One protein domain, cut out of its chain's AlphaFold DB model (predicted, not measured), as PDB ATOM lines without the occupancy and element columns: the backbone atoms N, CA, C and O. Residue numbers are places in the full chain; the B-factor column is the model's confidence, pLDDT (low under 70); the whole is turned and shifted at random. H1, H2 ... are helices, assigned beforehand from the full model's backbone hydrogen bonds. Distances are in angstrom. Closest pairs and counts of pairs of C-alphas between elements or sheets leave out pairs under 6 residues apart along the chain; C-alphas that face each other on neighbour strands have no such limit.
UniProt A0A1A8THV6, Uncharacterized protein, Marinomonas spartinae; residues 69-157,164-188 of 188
ATOM      1  N   LYS A  69     -34.188 -21.559 -66.208       91.50
ATOM      2  CA  LYS A  69     -33.838 -22.191 -67.491       91.50
ATOM      3  C   LYS A  69     -32.887 -23.365 -67.300       91.50
ATOM      4  O   LYS A  69     -33.103 -24.418 -67.883       91.50
ATOM      5  N   SER A  70     -31.887 -23.190 -66.443       91.06
ATOM      6  CA  SER A  70     -30.923 -24.221 -66.071       91.06
ATOM      7  C   SER A  70     -31.613 -25.439 -65.451       91.06
ATOM      8  O   SER A  70     -31.439 -26.547 -65.952       91.06
ATOM      9  N   ILE A  71     -32.474 -25.226 -64.449       87.00
ATOM     10  CA  ILE A  71     -33.296 -26.279 -63.838       87.00
ATOM     11  C   ILE A  71     -34.122 -27.003 -64.900       87.00
ATOM     12  O   ILE A  71     -34.053 -28.224 -65.000       87.00
ATOM     13  N   CYS A  72     -34.844 -26.262 -65.743       90.75
ATOM     14  CA  CYS A  72     -35.679 -26.862 -66.776       90.75
ATOM     15  C   CYS A  72     -34.879 -27.667 -67.806       90.75
ATOM     16  O   CYS A  72     -35.340 -28.723 -68.234       90.75
ATOM     17  N   ALA A  73     -33.695 -27.195 -68.204       92.38
ATOM     18  CA  ALA A  73     -32.830 -27.897 -69.147       92.38
ATOM     19  C   ALA A  73     -32.306 -29.213 -68.553       92.38
ATOM     20  O   ALA A  73     -32.324 -30.237 -69.231       92.38
ATOM     21  N   ILE A  74     -31.913 -29.211 -67.276       89.94
ATOM     22  CA  ILE A  74     -31.482 -30.418 -66.555       89.94
ATOM     23  C   ILE A  74     -32.647 -31.399 -66.412       89.94
ATOM     24  O   ILE A  74     -32.510 -32.572 -66.747       89.94
ATOM     25  N   SER A  75     -33.815 -30.923 -65.967       87.44
ATOM     26  CA  SER A  75     -35.013 -31.758 -65.856       87.44
ATOM     27  C   SER A  75     -35.392 -32.377 -67.201       87.44
ATOM     28  O   SER A  75     -35.705 -33.562 -67.239       87.44
ATOM     29  N   LEU A  76     -35.297 -31.619 -68.302       89.00
ATOM     30  CA  LEU A  76     -35.532 -32.130 -69.655       89.00
ATOM     31  C   LEU A  76     -34.520 -33.207 -70.054       89.00
ATOM     32  O   LEU A  76     -34.903 -34.226 -70.616       89.00
ATOM     33  N   MET A  77     -33.232 -33.010 -69.780       87.81
ATOM     34  CA  MET A  77     -32.211 -34.019 -70.082       87.81
ATOM     35  C   MET A  77     -32.384 -35.290 -69.241       87.81
ATOM     36  O   MET A  77     -32.057 -36.375 -69.706       87.81
ATOM     37  N   ASN A  78     -32.947 -35.180 -68.038       82.44
ATOM     38  CA  ASN A  78     -33.118 -36.308 -67.123       82.44
ATOM     39  C   ASN A  78     -34.491 -37.002 -67.220       82.44
ATOM     40  O   ASN A  78     -34.664 -38.087 -66.666       82.44
ATOM     41  N   SER A  79     -35.467 -36.427 -67.930       78.81
ATOM     42  CA  SER A  79     -36.836 -36.958 -68.049       78.81
ATOM     43  C   SER A  79     -37.032 -37.960 -69.200       78.81
ATOM     44  O   SER A  79     -38.090 -37.969 -69.837       78.81
ATOM     45  N   PHE A  80     -36.026 -38.757 -69.569       71.12
ATOM     46  CA  PHE A  80     -36.196 -39.719 -70.668       71.12
ATOM     47  C   PHE A  80     -37.241 -40.779 -70.312       71.12
ATOM     48  O   PHE A  80     -37.201 -41.368 -69.232       71.12
ATOM     49  N   SER A  81     -38.158 -41.046 -71.244       61.62
ATOM     50  CA  SER A  81     -39.045 -42.199 -71.131       61.62
ATOM     51  C   SER A  81     -38.238 -43.459 -71.430       61.62
ATOM     52  O   SER A  81     -37.704 -43.615 -72.526       61.62
ATOM     53  N   LEU A  82     -38.140 -44.369 -70.458       55.38
ATOM     54  CA  LEU A  82     -37.521 -45.684 -70.662       55.38
ATOM     55  C   LEU A  82     -38.398 -46.626 -71.509       55.38
ATOM     56  O   LEU A  82     -37.925 -47.685 -71.902       55.38
ATOM     57  N   ASN A  83     -39.638 -46.237 -71.832       55.16
ATOM     58  CA  ASN A  83     -40.583 -47.029 -72.632       55.16
ATOM     59  C   ASN A  83     -40.486 -46.739 -74.140       55.16
ATOM     60  O   ASN A  83     -41.491 -46.756 -74.849       55.16
ATOM     61  N   ILE A  84     -39.293 -46.429 -74.641       57.56
ATOM     62  CA  ILE A  84     -39.082 -46.270 -76.079       57.56
ATOM     63  C   ILE A  84     -38.519 -47.588 -76.612       57.56
ATOM     64  O   ILE A  84     -37.309 -47.765 -76.716       57.56
ATOM     65  N   ASP A  85     -39.411 -48.496 -77.015       62.16
ATOM     66  CA  ASP A  85     -39.053 -49.773 -77.661       62.16
ATOM     67  C   ASP A  85     -38.332 -49.574 -79.016       62.16
ATOM     68  O   ASP A  85     -37.814 -50.510 -79.625       62.16
ATOM     69  N   ASN A  86     -38.267 -48.329 -79.500       75.06
ATOM     70  CA  ASN A  86     -37.648 -47.936 -80.757       75.06
ATOM     71  C   ASN A  86     -36.372 -47.103 -80.533       75.06
ATOM     72  O   ASN A  86     -36.426 -45.879 -80.404       75.06
ATOM     73  N   ILE A  87     -35.206 -47.753 -80.602       79.94
ATOM     74  CA  ILE A  87     -33.876 -47.117 -80.490       79.94
ATOM     75  C   ILE A  87     -33.746 -45.862 -81.374       79.94
ATOM     76  O   ILE A  87     -33.144 -44.874 -80.953       79.94
ATOM     77  N   LYS A  88     -34.334 -45.850 -82.582       80.94
ATOM     78  CA  LYS A  88     -34.287 -44.668 -83.465       80.94
ATOM     79  C   LYS A  88     -35.060 -43.482 -82.887       80.94
ATOM     80  O   LYS A  88     -34.587 -42.354 -82.996       80.94
ATOM     81  N   GLY A  89     -36.217 -43.730 -82.273       80.06
ATOM     82  CA  GLY A  89     -37.009 -42.703 -81.592       80.06
ATOM     83  C   GLY A  89     -36.248 -42.102 -80.414       80.06
ATOM     84  O   GLY A  89     -36.140 -40.883 -80.314       80.06
ATOM     85  N   TYR A  90     -35.611 -42.955 -79.607       82.00
ATOM     86  CA  TYR A  90     -34.787 -42.528 -78.476       82.00
ATOM     87  C   TYR A  90     -33.618 -41.635 -78.915       82.00
ATOM     88  O   TYR A  90     -33.407 -40.564 -78.352       82.00
ATOM     89  N   VAL A  91     -32.871 -42.039 -79.951       84.56
ATOM     90  CA  VAL A  91     -31.742 -41.246 -80.471       84.56
ATOM     91  C   VAL A  91     -32.215 -39.897 -81.015       84.56
ATOM     92  O   VAL A  91     -31.588 -38.873 -80.746       84.56
ATOM     93  N   LEU A  92     -33.328 -39.872 -81.755       86.25
ATOM     94  CA  LEU A  92     -33.885 -38.630 -82.290       86.25
ATOM     95  C   LEU A  92     -34.283 -37.667 -81.167       86.25
ATOM     96  O   LEU A  92     -33.943 -36.483 -81.213       86.25
ATOM     97  N   GLU A  93     -34.993 -38.168 -80.161       84.19
ATOM     98  CA  GLU A  93     -35.427 -37.372 -79.019       84.19
ATOM     99  C   GLU A  93     -34.234 -36.862 -78.207       84.19
ATOM    100  O   GLU A  93     -34.173 -35.677 -77.870       84.19
ATOM    101  N   LYS A  94     -33.239 -37.722 -77.976       86.44
ATOM    102  CA  LYS A  94     -31.993 -37.343 -77.319       86.44
ATOM    103  C   LYS A  94     -31.311 -36.183 -78.037       86.44
ATOM    104  O   LYS A  94     -31.032 -35.172 -77.399       86.44
ATOM    105  N   ASN A  95     -31.145 -36.268 -79.354       89.81
ATOM    106  CA  ASN A  95     -30.529 -35.198 -80.140       89.81
ATOM    107  C   ASN A  95     -31.343 -33.889 -80.078       89.81
ATOM    108  O   ASN A  95     -30.768 -32.804 -79.977       89.81
ATOM    109  N   LYS A  96     -32.687 -33.963 -80.108       90.50
ATOM    110  CA  LYS A  96     -33.557 -32.779 -79.936       90.50
ATOM    111  C   LYS A  96     -33.311 -32.108 -78.576       90.50
ATOM    112  O   LYS A  96     -33.240 -30.879 -78.506       90.50
ATOM    113  N   ARG A  97     -33.203 -32.899 -77.504       90.38
ATOM    114  CA  ARG A  97     -32.977 -32.406 -76.136       90.38
ATOM    115  C   ARG A  97     -31.562 -31.846 -75.964       90.38
ATOM    116  O   ARG A  97     -31.431 -30.751 -75.427       90.38
ATOM    117  N   GLU A  98     -30.536 -32.515 -76.492       92.94
ATOM    118  CA  GLU A  98     -29.145 -32.029 -76.488       92.94
ATOM    119  C   GLU A  98     -29.022 -30.677 -77.192       92.94
ATOM    120  O   GLU A  98     -28.456 -29.740 -76.634       92.94
ATOM    121  N   LYS A  99     -29.659 -30.518 -78.358       95.00
ATOM    122  CA  LYS A  99     -29.704 -29.225 -79.049       95.00
ATOM    123  C   LYS A  99     -30.347 -28.135 -78.186       95.00
ATOM    124  O   LYS A  99     -29.819 -27.030 -78.087       95.00
ATOM    125  N   LYS A 100     -31.476 -28.434 -77.534       94.56
ATOM    126  CA  LYS A 100     -32.134 -27.478 -76.628       94.56
ATOM    127  C   LYS A 100     -31.258 -27.154 -75.410       94.56
ATOM    128  O   LYS A 100     -31.241 -26.012 -74.957       94.56
ATOM    129  N   PHE A 101     -30.519 -28.128 -74.891       94.94
ATOM    130  CA  PHE A 101     -29.564 -27.925 -73.806       94.94
ATOM    131  C   PHE A 101     -28.424 -26.989 -74.231       94.94
ATOM    132  O   PHE A 101     -28.133 -26.022 -73.527       94.94
ATOM    133  N   GLU A 102     -27.841 -27.200 -75.412       96.00
ATOM    134  CA  GLU A 102     -26.824 -26.308 -75.982       96.00
ATOM    135  C   GLU A 102     -27.352 -24.883 -76.209       96.00
ATOM    136  O   GLU A 102     -26.649 -23.915 -75.914       96.00
ATOM    137  N   GLU A 103     -28.597 -24.725 -76.675       96.06
ATOM    138  CA  GLU A 103     -29.254 -23.412 -76.792       96.06
ATOM    139  C   GLU A 103     -29.276 -22.673 -75.443       96.06
ATOM    140  O   GLU A 103     -28.899 -21.500 -75.375       96.06
ATOM    141  N   VAL A 104     -29.650 -23.362 -74.358       95.88
ATOM    142  CA  VAL A 104     -29.661 -22.792 -73.000       95.88
ATOM    143  C   VAL A 104     -28.249 -22.443 -72.531       95.88
ATOM    144  O   VAL A 104     -28.035 -21.367 -71.972       95.88
ATOM    145  N   VAL A 105     -27.260 -23.304 -72.785       96.19
ATOM    146  CA  VAL A 105     -25.859 -23.027 -72.433       96.19
ATOM    147  C   VAL A 105     -25.356 -21.767 -73.146       96.19
ATOM    148  O   VAL A 105     -24.776 -20.882 -72.511       96.19
ATOM    149  N   ASN A 106     -25.621 -21.650 -74.448       96.50
ATOM    150  CA  ASN A 106     -25.232 -20.495 -75.255       96.50
ATOM    151  C   ASN A 106     -25.920 -19.206 -74.791       96.50
ATOM    152  O   ASN A 106     -25.299 -18.140 -74.772       96.50
ATOM    153  N   GLU A 107     -27.180 -19.287 -74.362       95.19
ATOM    154  CA  GLU A 107     -27.862 -18.160 -73.732       95.19
ATOM    155  C   GLU A 107     -27.149 -17.714 -72.447       95.19
ATOM    156  O   GLU A 107     -26.895 -16.521 -72.273       95.19
ATOM    157  N   GLY A 108     -26.752 -18.657 -71.587       94.19
ATOM    158  CA  GLY A 108     -25.973 -18.370 -70.379       94.19
ATOM    159  C   GLY A 108     -24.646 -17.675 -70.691       94.19
ATOM    160  O   GLY A 108     -24.313 -16.659 -70.079       94.19
ATOM    161  N   VAL A 109     -23.919 -18.152 -71.706       95.12
ATOM    162  CA  VAL A 109     -22.676 -17.515 -72.172       95.12
ATOM    163  C   VAL A 109     -22.942 -16.085 -72.643       95.12
ATOM    164  O   VAL A 109     -22.199 -15.169 -72.292       95.12
ATOM    165  N   ASN A 110     -24.022 -15.862 -73.393       94.00
ATOM    166  CA  ASN A 110     -24.402 -14.531 -73.864       94.00
ATOM    167  C   ASN A 110     -24.820 -13.591 -72.725       94.00
ATOM    168  O   ASN A 110     -24.568 -12.389 -72.817       94.00
ATOM    169  N   ILE A 111     -25.428 -14.104 -71.652       92.75
ATOM    170  CA  ILE A 111     -25.691 -13.328 -70.432       92.75
ATOM    171  C   ILE A 111     -24.366 -12.910 -69.796       92.75
ATOM    172  O   ILE A 111     -24.173 -11.723 -69.533       92.75
ATOM    173  N   LEU A 112     -23.433 -13.850 -69.607       91.00
ATOM    174  CA  LEU A 112     -22.131 -13.552 -69.010       91.00
ATOM    175  C   LEU A 112     -21.356 -12.519 -69.831       91.00
ATOM    176  O   LEU A 112     -20.863 -11.561 -69.253       91.00
ATOM    177  N   LYS A 113     -21.331 -12.614 -71.167       91.00
ATOM    178  CA  LYS A 113     -20.651 -11.632 -72.039       91.00
ATOM    179  C   LYS A 113     -21.091 -10.184 -71.836       91.00
ATOM    180  O   LYS A 113     -20.304  -9.274 -72.070       91.00
ATOM    181  N   LYS A 114     -22.341  -9.959 -71.420       89.44
ATOM    182  CA  LYS A 114     -22.871  -8.612 -71.144       89.44
ATOM    183  C   LYS A 114     -22.344  -8.029 -69.832       89.44
ATOM    184  O   LYS A 114     -22.528  -6.845 -69.573       89.44
ATOM    185  N   SER A 115     -21.728  -8.853 -68.990       85.06
ATOM    186  CA  SER A 115     -21.165  -8.442 -67.713       85.06
ATOM    187  C   SER A 115     -19.794  -7.784 -67.901       85.06
ATOM    188  O   SER A 115     -18.910  -8.402 -68.500       85.06
ATOM    189  N   PRO A 116     -19.543  -6.616 -67.284       82.88
ATOM    190  CA  PRO A 116     -18.208  -6.015 -67.249       82.88
ATOM    191  C   PRO A 116     -17.141  -6.928 -66.627       82.88
ATOM    192  O   PRO A 116     -15.962  -6.806 -66.933       82.88
ATOM    193  N   LEU A 117     -17.542  -7.864 -65.758       81.00
ATOM    194  CA  LEU A 117     -16.626  -8.810 -65.111       81.00
ATOM    195  C   LEU A 117     -16.174  -9.950 -66.037       81.00
ATOM    196  O   LEU A 117     -15.227 -10.658 -65.705       81.00
ATOM    197  N   HIS A 118     -16.854 -10.142 -67.170       84.88
ATOM    198  CA  HIS A 118     -16.677 -11.305 -68.038       84.88
ATOM    199  C   HIS A 118     -16.465 -10.930 -69.514       84.88
ATOM    200  O   HIS A 118     -16.311 -11.821 -70.347       84.88
ATOM    201  N   SER A 119     -16.446  -9.638 -69.856       83.44
ATOM    202  CA  SER A 119     -16.345  -9.155 -71.240       83.44
ATOM    203  C   SER A 119     -15.053  -9.579 -71.944       83.44
ATOM    204  O   SER A 119     -15.043  -9.740 -73.159       83.44
ATOM    205  N   GLU A 120     -13.978  -9.793 -71.184       86.75
ATOM    206  CA  GLU A 120     -12.660 -10.210 -71.690       86.75
ATOM    207  C   GLU A 120     -12.367 -11.704 -71.460       86.75
ATOM    208  O   GLU A 120     -11.284 -12.198 -71.779       86.75
ATOM    209  N   VAL A 121     -13.317 -12.450 -70.889       87.75
ATOM    210  CA  VAL A 121     -13.151 -13.878 -70.607       87.75
ATOM    211  C   VAL A 121     -13.383 -14.685 -71.888       87.75
ATOM    212  O   VAL A 121     -14.316 -14.430 -72.649       87.75
ATOM    213  N   SER A 122     -12.539 -15.691 -72.134       92.19
ATOM    214  CA  SER A 122     -12.665 -16.544 -73.319       92.19
ATOM    215  C   SER A 122     -13.981 -17.329 -73.321       92.19
ATOM    216  O   SER A 122     -14.453 -17.768 -72.272       92.19
ATOM    217  N   ASN A 123     -14.545 -17.583 -74.509       91.50
ATOM    218  CA  ASN A 123     -15.798 -18.343 -74.646       91.50
ATOM    219  C   ASN A 123     -15.757 -19.678 -73.892       91.50
ATOM    220  O   ASN A 123     -16.697 -19.990 -73.169       91.50
ATOM    221  N   ASN A 124     -14.659 -20.432 -73.998       93.50
ATOM    222  CA  ASN A 124     -14.516 -21.720 -73.312       93.50
ATOM    223  C   ASN A 124     -14.666 -21.574 -71.793       93.50
ATOM    224  O   ASN A 124     -15.333 -22.383 -71.154       93.50
ATOM    225  N   LYS A 125     -14.108 -20.506 -71.214       90.75
ATOM    226  CA  LYS A 125     -14.215 -20.258 -69.777       90.75
ATOM    227  C   LYS A 125     -15.614 -19.786 -69.370       90.75
ATOM    228  O   LYS A 125     -16.090 -20.153 -68.301       90.75
ATOM    229  N   LEU A 126     -16.303 -19.043 -70.235       91.81
ATOM    230  CA  LEU A 126     -17.715 -18.705 -70.030       91.81
ATOM    231  C   LEU A 126     -18.599 -19.957 -70.031       91.81
ATOM    232  O   LEU A 126     -19.467 -20.083 -69.170       91.81
ATOM    233  N   HIS A 127     -18.351 -20.901 -70.944       93.25
ATOM    234  CA  HIS A 127     -19.031 -22.197 -70.942       93.25
ATOM    235  C   HIS A 127     -18.800 -22.948 -69.629       93.25
ATOM    236  O   HIS A 127     -19.762 -23.440 -69.044       93.25
ATOM    237  N   GLU A 128     -17.564 -22.986 -69.120       90.00
ATOM    238  CA  GLU A 128     -17.278 -23.600 -67.816       90.00
ATOM    239  C   GLU A 128     -18.102 -22.976 -66.683       90.00
ATOM    240  O   GLU A 128     -18.658 -23.710 -65.868       90.00
ATOM    241  N   PHE A 129     -18.240 -21.648 -66.634       89.38
ATOM    242  CA  PHE A 129     -19.061 -20.989 -65.611       89.38
ATOM    243  C   PHE A 129     -20.546 -21.347 -65.725       89.38
ATOM    244  O   PHE A 129     -21.207 -21.584 -64.711       89.38
ATOM    245  N   VAL A 130     -21.070 -21.445 -66.948       92.06
ATOM    246  CA  VAL A 130     -22.453 -21.881 -67.182       92.06
ATOM    247  C   VAL A 130     -22.646 -23.340 -66.761       92.06
ATOM    248  O   VAL A 130     -23.618 -23.647 -66.072       92.06
ATOM    249  N   TYR A 131     -21.710 -24.232 -67.093       90.56
ATOM    250  CA  TYR A 131     -21.757 -25.632 -66.661       90.56
ATOM    251  C   TYR A 131     -21.647 -25.787 -65.146       90.56
ATOM    252  O   TYR A 131     -22.358 -26.602 -64.567       90.56
ATOM    253  N   GLN A 132     -20.823 -24.978 -64.480       85.81
ATOM    254  CA  GLN A 132     -20.770 -24.951 -63.019       85.81
ATOM    255  C   GLN A 132     -22.113 -24.531 -62.413       85.81
ATOM    256  O   GLN A 132     -22.555 -25.142 -61.442       85.81
ATOM    257  N   ASN A 133     -22.792 -23.535 -62.993       86.88
ATOM    258  CA  ASN A 133     -24.132 -23.143 -62.552       86.88
ATOM    259  C   ASN A 133     -25.164 -24.265 -62.766       86.88
ATOM    260  O   ASN A 133     -25.944 -24.553 -61.861       86.88
ATOM    261  N   LEU A 134     -25.134 -24.930 -63.928       88.81
ATOM    262  CA  LEU A 134     -25.974 -26.099 -64.209       88.81
ATOM    263  C   LEU A 134     -25.737 -27.212 -63.182       88.81
ATOM    264  O   LEU A 134     -26.688 -27.685 -62.573       88.81
ATOM    265  N   LEU A 135     -24.481 -27.558 -62.907       85.06
ATOM    266  CA  LEU A 135     -24.138 -28.585 -61.924       85.06
ATOM    267  C   LEU A 135     -24.621 -28.221 -60.511       85.06
ATOM    268  O   LEU A 135     -25.150 -29.070 -59.799       85.06
ATOM    269  N   GLN A 136     -24.490 -26.956 -60.100       83.44
ATOM    270  CA  GLN A 136     -25.020 -26.485 -58.815       83.44
ATOM    271  C   GLN A 136     -26.543 -26.671 -58.728       83.44
ATOM    272  O   GLN A 136     -27.049 -27.131 -57.702       83.44
ATOM    273  N   ASN A 137     -27.270 -26.367 -59.806       83.25
ATOM    274  CA  ASN A 137     -28.718 -26.557 -59.859       83.25
ATOM    275  C   ASN A 137     -29.108 -28.042 -59.909       83.25
ATOM    276  O   ASN A 137     -30.088 -28.429 -59.279       83.25
ATOM    277  N   GLU A 138     -28.339 -28.895 -60.587       83.56
ATOM    278  CA  GLU A 138     -28.558 -30.348 -60.596       83.56
ATOM    279  C   GLU A 138     -28.379 -30.957 -59.199       83.56
ATOM    280  O   GLU A 138     -29.191 -31.779 -58.761       83.56
ATOM    281  N   LEU A 139     -27.349 -30.521 -58.469       78.75
ATOM    282  CA  LEU A 139     -27.118 -30.934 -57.085       78.75
ATOM    283  C   LEU A 139     -28.259 -30.481 -56.168       78.75
ATOM    284  O   LEU A 139     -28.725 -31.268 -55.344       78.75
ATOM    285  N   LEU A 140     -28.750 -29.249 -56.338       76.94
ATOM    286  CA  LEU A 140     -29.914 -28.745 -55.607       76.94
ATOM    287  C   LEU A 140     -31.168 -29.584 -55.897       76.94
ATOM    288  O   LEU A 140     -31.849 -30.006 -54.964       76.94
ATOM    289  N   LEU A 141     -31.453 -29.871 -57.171       72.12
ATOM    290  CA  LEU A 141     -32.585 -30.712 -57.575       72.12
ATOM    291  C   LEU A 141     -32.484 -32.119 -56.979       72.12
ATOM    292  O   LEU A 141     -33.456 -32.630 -56.422       72.12
ATOM    293  N   SER A 142     -31.293 -32.716 -57.035       72.31
ATOM    294  CA  SER A 142     -31.023 -34.032 -56.452       72.31
ATOM    295  C   SER A 142     -31.248 -34.032 -54.939       72.31
ATOM    296  O   SER A 142     -31.868 -34.951 -54.406       72.31
ATOM    297  N   TYR A 143     -30.805 -32.985 -54.238       71.38
ATOM    298  CA  TYR A 143     -31.019 -32.834 -52.800       71.38
ATOM    299  C   TYR A 143     -32.506 -32.697 -52.438       71.38
ATOM    300  O   TYR A 143     -32.972 -33.349 -51.500       71.38
ATOM    301  N   ILE A 144     -33.269 -31.900 -53.195       69.69
ATOM    302  CA  ILE A 144     -34.719 -31.748 -52.990       69.69
ATOM    303  C   ILE A 144     -35.431 -33.089 -53.225       69.69
ATOM    304  O   ILE A 144     -36.223 -33.508 -52.383       69.69
ATOM    305  N   SER A 145     -35.109 -33.800 -54.313       69.31
ATOM    306  CA  SER A 145     -35.659 -35.138 -54.598       69.31
ATOM    307  C   SER A 145     -35.350 -36.128 -53.467       69.31
ATOM    308  O   SER A 145     -36.262 -36.761 -52.936       69.31
ATOM    309  N   MET A 146     -34.096 -36.202 -53.005       67.62
ATOM    310  CA  MET A 146     -33.710 -37.069 -51.886       67.62
ATOM    311  C   MET A 146     -34.441 -36.723 -50.585       67.62
ATOM    312  O   MET A 146     -34.825 -37.621 -49.835       67.62
ATOM    313  N   THR A 147     -34.630 -35.434 -50.304       64.06
ATOM    314  CA  THR A 147     -35.339 -34.970 -49.104       64.06
ATOM    315  C   THR A 147     -36.818 -35.350 -49.163       64.06
ATOM    316  O   THR A 147     -37.342 -35.899 -48.195       64.06
ATOM    317  N   ASN A 148     -37.463 -35.162 -50.319       63.75
ATOM    318  CA  ASN A 148     -38.848 -35.573 -50.554       63.75
ATOM    319  C   ASN A 148     -39.022 -37.092 -50.461       63.75
ATOM    320  O   ASN A 148     -39.966 -37.564 -49.832       63.75
ATOM    321  N   LYS A 149     -38.084 -37.858 -51.031       65.62
ATOM    322  CA  LYS A 149     -38.048 -39.318 -50.915       65.62
ATOM    323  C   LYS A 149     -37.995 -39.751 -49.449       65.62
ATOM    324  O   LYS A 149     -38.834 -40.538 -49.032       65.62
ATOM    325  N   ARG A 150     -37.073 -39.196 -48.656       65.75
ATOM    326  CA  ARG A 150     -36.953 -39.517 -47.222       65.75
ATOM    327  C   ARG A 150     -38.202 -39.136 -46.431       65.75
ATOM    328  O   ARG A 150     -38.635 -39.901 -45.578       65.75
ATOM    329  N   ALA A 151     -38.793 -37.972 -46.703       62.38
ATOM    330  CA  ALA A 151     -40.040 -37.558 -46.062       62.38
ATOM    331  C   ALA A 151     -41.188 -38.532 -46.378       62.38
ATOM    332  O   ALA A 151     -41.935 -38.910 -45.478       62.38
ATOM    333  N   LYS A 152     -41.272 -38.990 -47.633       64.31
ATOM    334  CA  LYS A 152     -42.251 -39.980 -48.083       64.31
ATOM    335  C   LYS A 152     -42.018 -41.357 -47.454       64.31
ATOM    336  O   LYS A 152     -42.956 -41.932 -46.924       64.31
ATOM    337  N   GLU A 153     -40.780 -41.842 -47.424       65.12
ATOM    338  CA  GLU A 153     -40.405 -43.109 -46.771       65.12
ATOM    339  C   GLU A 153     -40.712 -43.094 -45.267       65.12
ATOM    340  O   GLU A 153     -41.233 -44.068 -44.732       65.12
ATOM    341  N   ASN A 154     -40.478 -41.966 -44.590       61.53
ATOM    342  CA  ASN A 154     -40.832 -41.802 -43.178       61.53
ATOM    343  C   ASN A 154     -42.355 -41.760 -42.944       61.53
ATOM    344  O   ASN A 154     -42.805 -42.087 -41.849       61.53
ATOM    345  N   SER A 155     -43.143 -41.368 -43.951       57.00
ATOM    346  CA  SER A 155     -44.611 -41.436 -43.912       57.00
ATOM    347  C   SER A 155     -45.181 -42.789 -44.366       57.00
ATOM    348  O   SER A 155     -46.285 -43.151 -43.973       57.00
ATOM    349  N   GLU A 156     -44.424 -43.553 -45.156       59.84
ATOM    350  CA  GLU A 156     -44.814 -44.821 -45.783       59.84
ATOM    351  C   GLU A 156     -43.932 -45.964 -45.261       59.84
ATOM    352  O   GLU A 156     -43.189 -46.611 -45.999       59.84
ATOM    353  N   ASN A 157     -44.012 -46.252 -43.964       50.59
ATOM    354  CA  ASN A 157     -43.321 -47.391 -43.357       50.59
ATOM    355  C   ASN A 157     -44.047 -48.725 -43.670       50.59
ATOM    356  O   ASN A 157     -44.432 -49.474 -42.775       50.59
ATOM    357  N   LEU A 164     -35.967 -47.176 -58.429       44.09
ATOM    358  CA  LEU A 164     -36.510 -46.452 -59.606       44.09
ATOM    359  C   LEU A 164     -36.922 -44.992 -59.348       44.09
ATOM    360  O   LEU A 164     -37.704 -44.406 -60.089       44.09
ATOM    361  N   ILE A 165     -36.359 -44.365 -58.316       48.31
ATOM    362  CA  ILE A 165     -36.633 -42.959 -57.988       48.31
ATOM    363  C   ILE A 165     -35.577 -42.093 -58.669       48.31
ATOM    364  O   ILE A 165     -34.556 -41.802 -58.055       48.31
ATOM    365  N   LYS A 166     -35.790 -41.749 -59.946       55.12
ATOM    366  CA  LYS A 166     -35.134 -40.598 -60.606       55.12
ATOM    367  C   LYS A 166     -36.008 -39.987 -61.705       55.12
ATOM    368  O   LYS A 166     -36.176 -38.776 -61.726       55.12
ATOM    369  N   ILE A 167     -36.597 -40.793 -62.589       56.66
ATOM    370  CA  ILE A 167     -37.280 -40.274 -63.793       56.66
ATOM    371  C   ILE A 167     -38.599 -39.574 -63.454       56.66
ATOM    372  O   ILE A 167     -38.814 -38.449 -63.906       56.66
ATOM    373  N   ASP A 168     -39.445 -40.191 -62.623       61.75
ATOM    374  CA  ASP A 168     -40.735 -39.604 -62.233       61.75
ATOM    375  C   ASP A 168     -40.563 -38.273 -61.498       61.75
ATOM    376  O   ASP A 168     -41.378 -37.370 -61.665       61.75
ATOM    377  N   ASP A 169     -39.483 -38.120 -60.730       70.94
ATOM    378  CA  ASP A 169     -39.174 -36.867 -60.045       70.94
ATOM    379  C   ASP A 169     -38.807 -35.781 -61.058       70.94
ATOM    380  O   ASP A 169     -39.406 -34.709 -61.037       70.94
ATOM    381  N   TYR A 170     -37.885 -36.048 -61.992       75.19
ATOM    382  CA  TYR A 170     -37.488 -35.054 -62.996       75.19
ATOM    383  C   TYR A 170     -38.611 -34.699 -63.970       75.19
ATOM    384  O   TYR A 170     -38.755 -33.527 -64.322       75.19
ATOM    385  N   LYS A 171     -39.438 -35.675 -64.365       77.50
ATOM    386  CA  LYS A 171     -40.634 -35.422 -65.175       77.50
ATOM    387  C   LYS A 171     -41.634 -34.540 -64.419       77.50
ATOM    388  O   LYS A 171     -42.052 -33.517 -64.953       77.50
ATOM    389  N   LYS A 172     -41.928 -34.849 -63.151       76.69
ATOM    390  CA  LYS A 172     -42.779 -33.998 -62.301       76.69
ATOM    391  C   LYS A 172     -42.195 -32.604 -62.105       76.69
ATOM    392  O   LYS A 172     -42.937 -31.632 -62.162       76.69
ATOM    393  N   PHE A 173     -40.884 -32.473 -61.900       77.44
ATOM    394  CA  PHE A 173     -40.228 -31.165 -61.819       77.44
ATOM    395  C   PHE A 173     -40.439 -30.362 -63.101       77.44
ATOM    396  O   PHE A 173     -40.815 -29.194 -63.040       77.44
ATOM    397  N   TYR A 174     -40.246 -30.992 -64.259       81.62
ATOM    398  CA  TYR A 174     -40.472 -30.350 -65.546       81.62
ATOM    399  C   TYR A 174     -41.918 -29.834 -65.691       81.62
ATOM    400  O   TYR A 174     -42.134 -28.704 -66.137       81.62
ATOM    401  N   GLU A 175     -42.897 -30.631 -65.258       81.12
ATOM    402  CA  GLU A 175     -44.322 -30.280 -65.262       81.12
ATOM    403  C   GLU A 175     -44.648 -29.140 -64.276       81.12
ATOM    404  O   GLU A 175     -45.209 -28.123 -64.684       81.12
ATOM    405  N   ILE A 176     -44.240 -29.264 -63.006       78.25
ATOM    406  CA  ILE A 176     -44.500 -28.289 -61.928       78.25
ATOM    407  C   ILE A 176     -43.937 -26.908 -62.271       78.25
ATOM    408  O   ILE A 176     -44.566 -25.887 -62.002       78.25
ATOM    409  N   TYR A 177     -42.746 -26.856 -62.870       79.19
ATOM    410  CA  TYR A 177     -42.092 -25.591 -63.207       79.19
ATOM    411  C   TYR A 177     -42.516 -25.028 -64.570       79.19
ATOM    412  O   TYR A 177     -41.961 -24.011 -65.010       79.19
ATOM    413  N   HIS A 178     -43.511 -25.648 -65.219       87.75
ATOM    414  CA  HIS A 178     -44.008 -25.294 -66.549       87.75
ATOM    415  C   HIS A 178     -42.862 -25.134 -67.557       87.75
ATOM    416  O   HIS A 178     -42.809 -24.179 -68.341       87.75
ATOM    417  N   CYS A 179     -41.902 -26.062 -67.506       90.56
ATOM    418  CA  CYS A 179     -40.648 -25.950 -68.238       90.56
ATOM    419  C   CYS A 179     -40.837 -25.939 -69.756       90.56
ATOM    420  O   CYS A 179     -40.004 -25.360 -70.457       90.56
ATOM    421  N   SER A 180     -41.960 -26.464 -70.252       89.00
ATOM    422  CA  SER A 180     -42.313 -26.386 -71.667       89.00
ATOM    423  C   SER A 180     -42.356 -24.950 -72.182       89.00
ATOM    424  O   SER A 180     -41.798 -24.631 -73.229       89.00
ATOM    425  N   SER A 181     -42.958 -24.052 -71.396       89.62
ATOM    426  CA  SER A 181     -43.034 -22.625 -71.713       89.62
ATOM    427  C   SER A 181     -41.676 -21.942 -71.549       89.62
ATOM    428  O   SER A 181     -41.276 -21.145 -72.393       89.62
ATOM    429  N   VAL A 182     -40.934 -22.295 -70.495       91.25
ATOM    430  CA  VAL A 182     -39.622 -21.700 -70.186       91.25
ATOM    431  C   VAL A 182     -38.594 -21.981 -71.282       91.25
ATOM    432  O   VAL A 182     -37.791 -21.107 -71.612       91.25
ATOM    433  N   LEU A 183     -38.608 -23.197 -71.829       91.31
ATOM    434  CA  LEU A 183     -37.660 -23.643 -72.850       91.31
ATOM    435  C   LEU A 183     -38.197 -23.519 -74.278       91.31
ATOM    436  O   LEU A 183     -37.434 -23.730 -75.226       91.31
ATOM    437  N   ASN A 184     -39.486 -23.198 -74.435       89.62
ATOM    438  CA  ASN A 184     -40.213 -23.334 -75.693       89.62
ATOM    439  C   ASN A 184     -39.971 -24.725 -76.313       89.62
ATOM    440  O   ASN A 184     -39.388 -24.861 -77.392       89.62
ATOM    441  N   TYR A 185     -40.305 -25.765 -75.549       87.56
ATOM    442  CA  TYR A 185     -40.098 -27.170 -75.895       87.56
ATOM    443  C   TYR A 185     -41.272 -27.988 -75.363       87.56
ATOM    444  O   TYR A 185     -41.603 -27.852 -74.197       87.56
ATOM    445  N   ASN A 186     -41.875 -28.860 -76.163       79.69
ATOM    446  CA  ASN A 186     -42.894 -29.782 -75.664       79.69
ATOM    447  C   ASN A 186     -42.285 -31.174 -75.547       79.69
ATOM    448  O   ASN A 186     -41.659 -31.650 -76.492       79.69
ATOM    449  N   ILE A 187     -42.455 -31.798 -74.383       71.88
ATOM    450  CA  ILE A 187     -42.166 -33.223 -74.226       71.88
ATOM    451  C   ILE A 187     -43.294 -33.982 -74.934       71.88
ATOM    452  O   ILE A 187     -44.464 -33.727 -74.643       71.88
ATOM    453  N   GLU A 188     -42.919 -34.833 -75.890       65.00
ATOM    454  CA  GLU A 188     -43.809 -35.767 -76.599       65.00
ATOM    455  C   GLU A 188     -44.123 -36.995 -75.724       65.00
ATOM    456  O   GLU A 188     -43.232 -37.434 -74.955       65.00
TER     457      GLU A 188
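Overview. This is residues 69 to 157 and 164 to 188 of the 188 residues of an uncharacterized protein of Marinomonas spartinae (UniProt A0A1A8THV6). Two long helices, H2 and H3, meet near the end of H2 and the beginning of H3 as a V, and the short helix H1 sits in the opening of the V, packing on both arms. Two further short helices, H4 and H5, pack on H1, while residues 150 to 157, of which 150 to 155 belong to H3, stick out at the far end of that arm. The printed part has 114 residues with five named helices, in the order H1, H2, H3, H4, H5, and no named strand; the class is all helix. It is only just loose, close to compact, with a radius of gyration of the C-alphas of 16.4 A, and it spans 55 by 37 by 22 A.

Arrangement. H1, residues 69 to 78, is the hub, touching the four other helices. H2, residues 87 to 113, forms a helical hairpin with H1: they run opposite ways at a shallow tilt of 20 degrees, and their closest C-alphas, those of Ala 73 and Phe 101, are 5.7 A apart. H2 touches H1 with residues 94 to 104 alone. H3, residues 123 to 155, touches H2 with residues 123 to 131 alone, at a steep tilt of 62 degrees, opposite ways; the closest C-alphas, those of Val 109 and Leu 126, are 5.5 A apart. With residues 133 to 141 alone H3 touches H1, at a steep tilt of 66 degrees, the same way; the C-alphas of Ser 70 and Leu 134 are closest, at 5.6 A. H4, residues 167 to 176, touches H1, opposite ways at a shallow tilt of 32 degrees, only just short of steep, with the closest C-alphas, those of Ser 75 and Tyr 170, 5.0 A apart. H4 is apart from H2. H5, residues 179 to 183, touches H1, where the C-alphas of Cys 72 and Cys 179 are closest, at 5.3 A; it is apart from H3. In H1, H2, H3, H4 and H5 every O i to N i+4 pair is within hydrogen-bond range.

Along the chain. H1 begins at C-alpha 69, (-33.838, -22.191, -67.491), and measures 14.1 A from first to last C-alpha. H2 measures 38.8 A, and H3, the longest helix with 33 residues, 48.0 A, ending at C-alpha 155, (-44.611, -41.436, -43.912). H4 measures 14.1 A. H5 measures 6.0 A and ends at C-alpha 183, (-37.660, -23.643, -72.850).

Size, cuts and confidence. The two C-alphas farthest apart, those of Glu 120 and Asn 157, are 55.9 A apart. Residues 158 to 163 are not printed, and C-alphas 157 and 164 are 17.6 A apart across this cut, in the link from H3 to H4. The link from H4 to H5 is tight; those from H1 to H2 and from H2 to H3 are short. Residues 83 to 89, of which 87 to 89 belong to H2, stand free. The mean pLDDT of the printed part is 80.7; it is under 70 at residues 81 to 85, 144 to 157, 164 to 168 and 188.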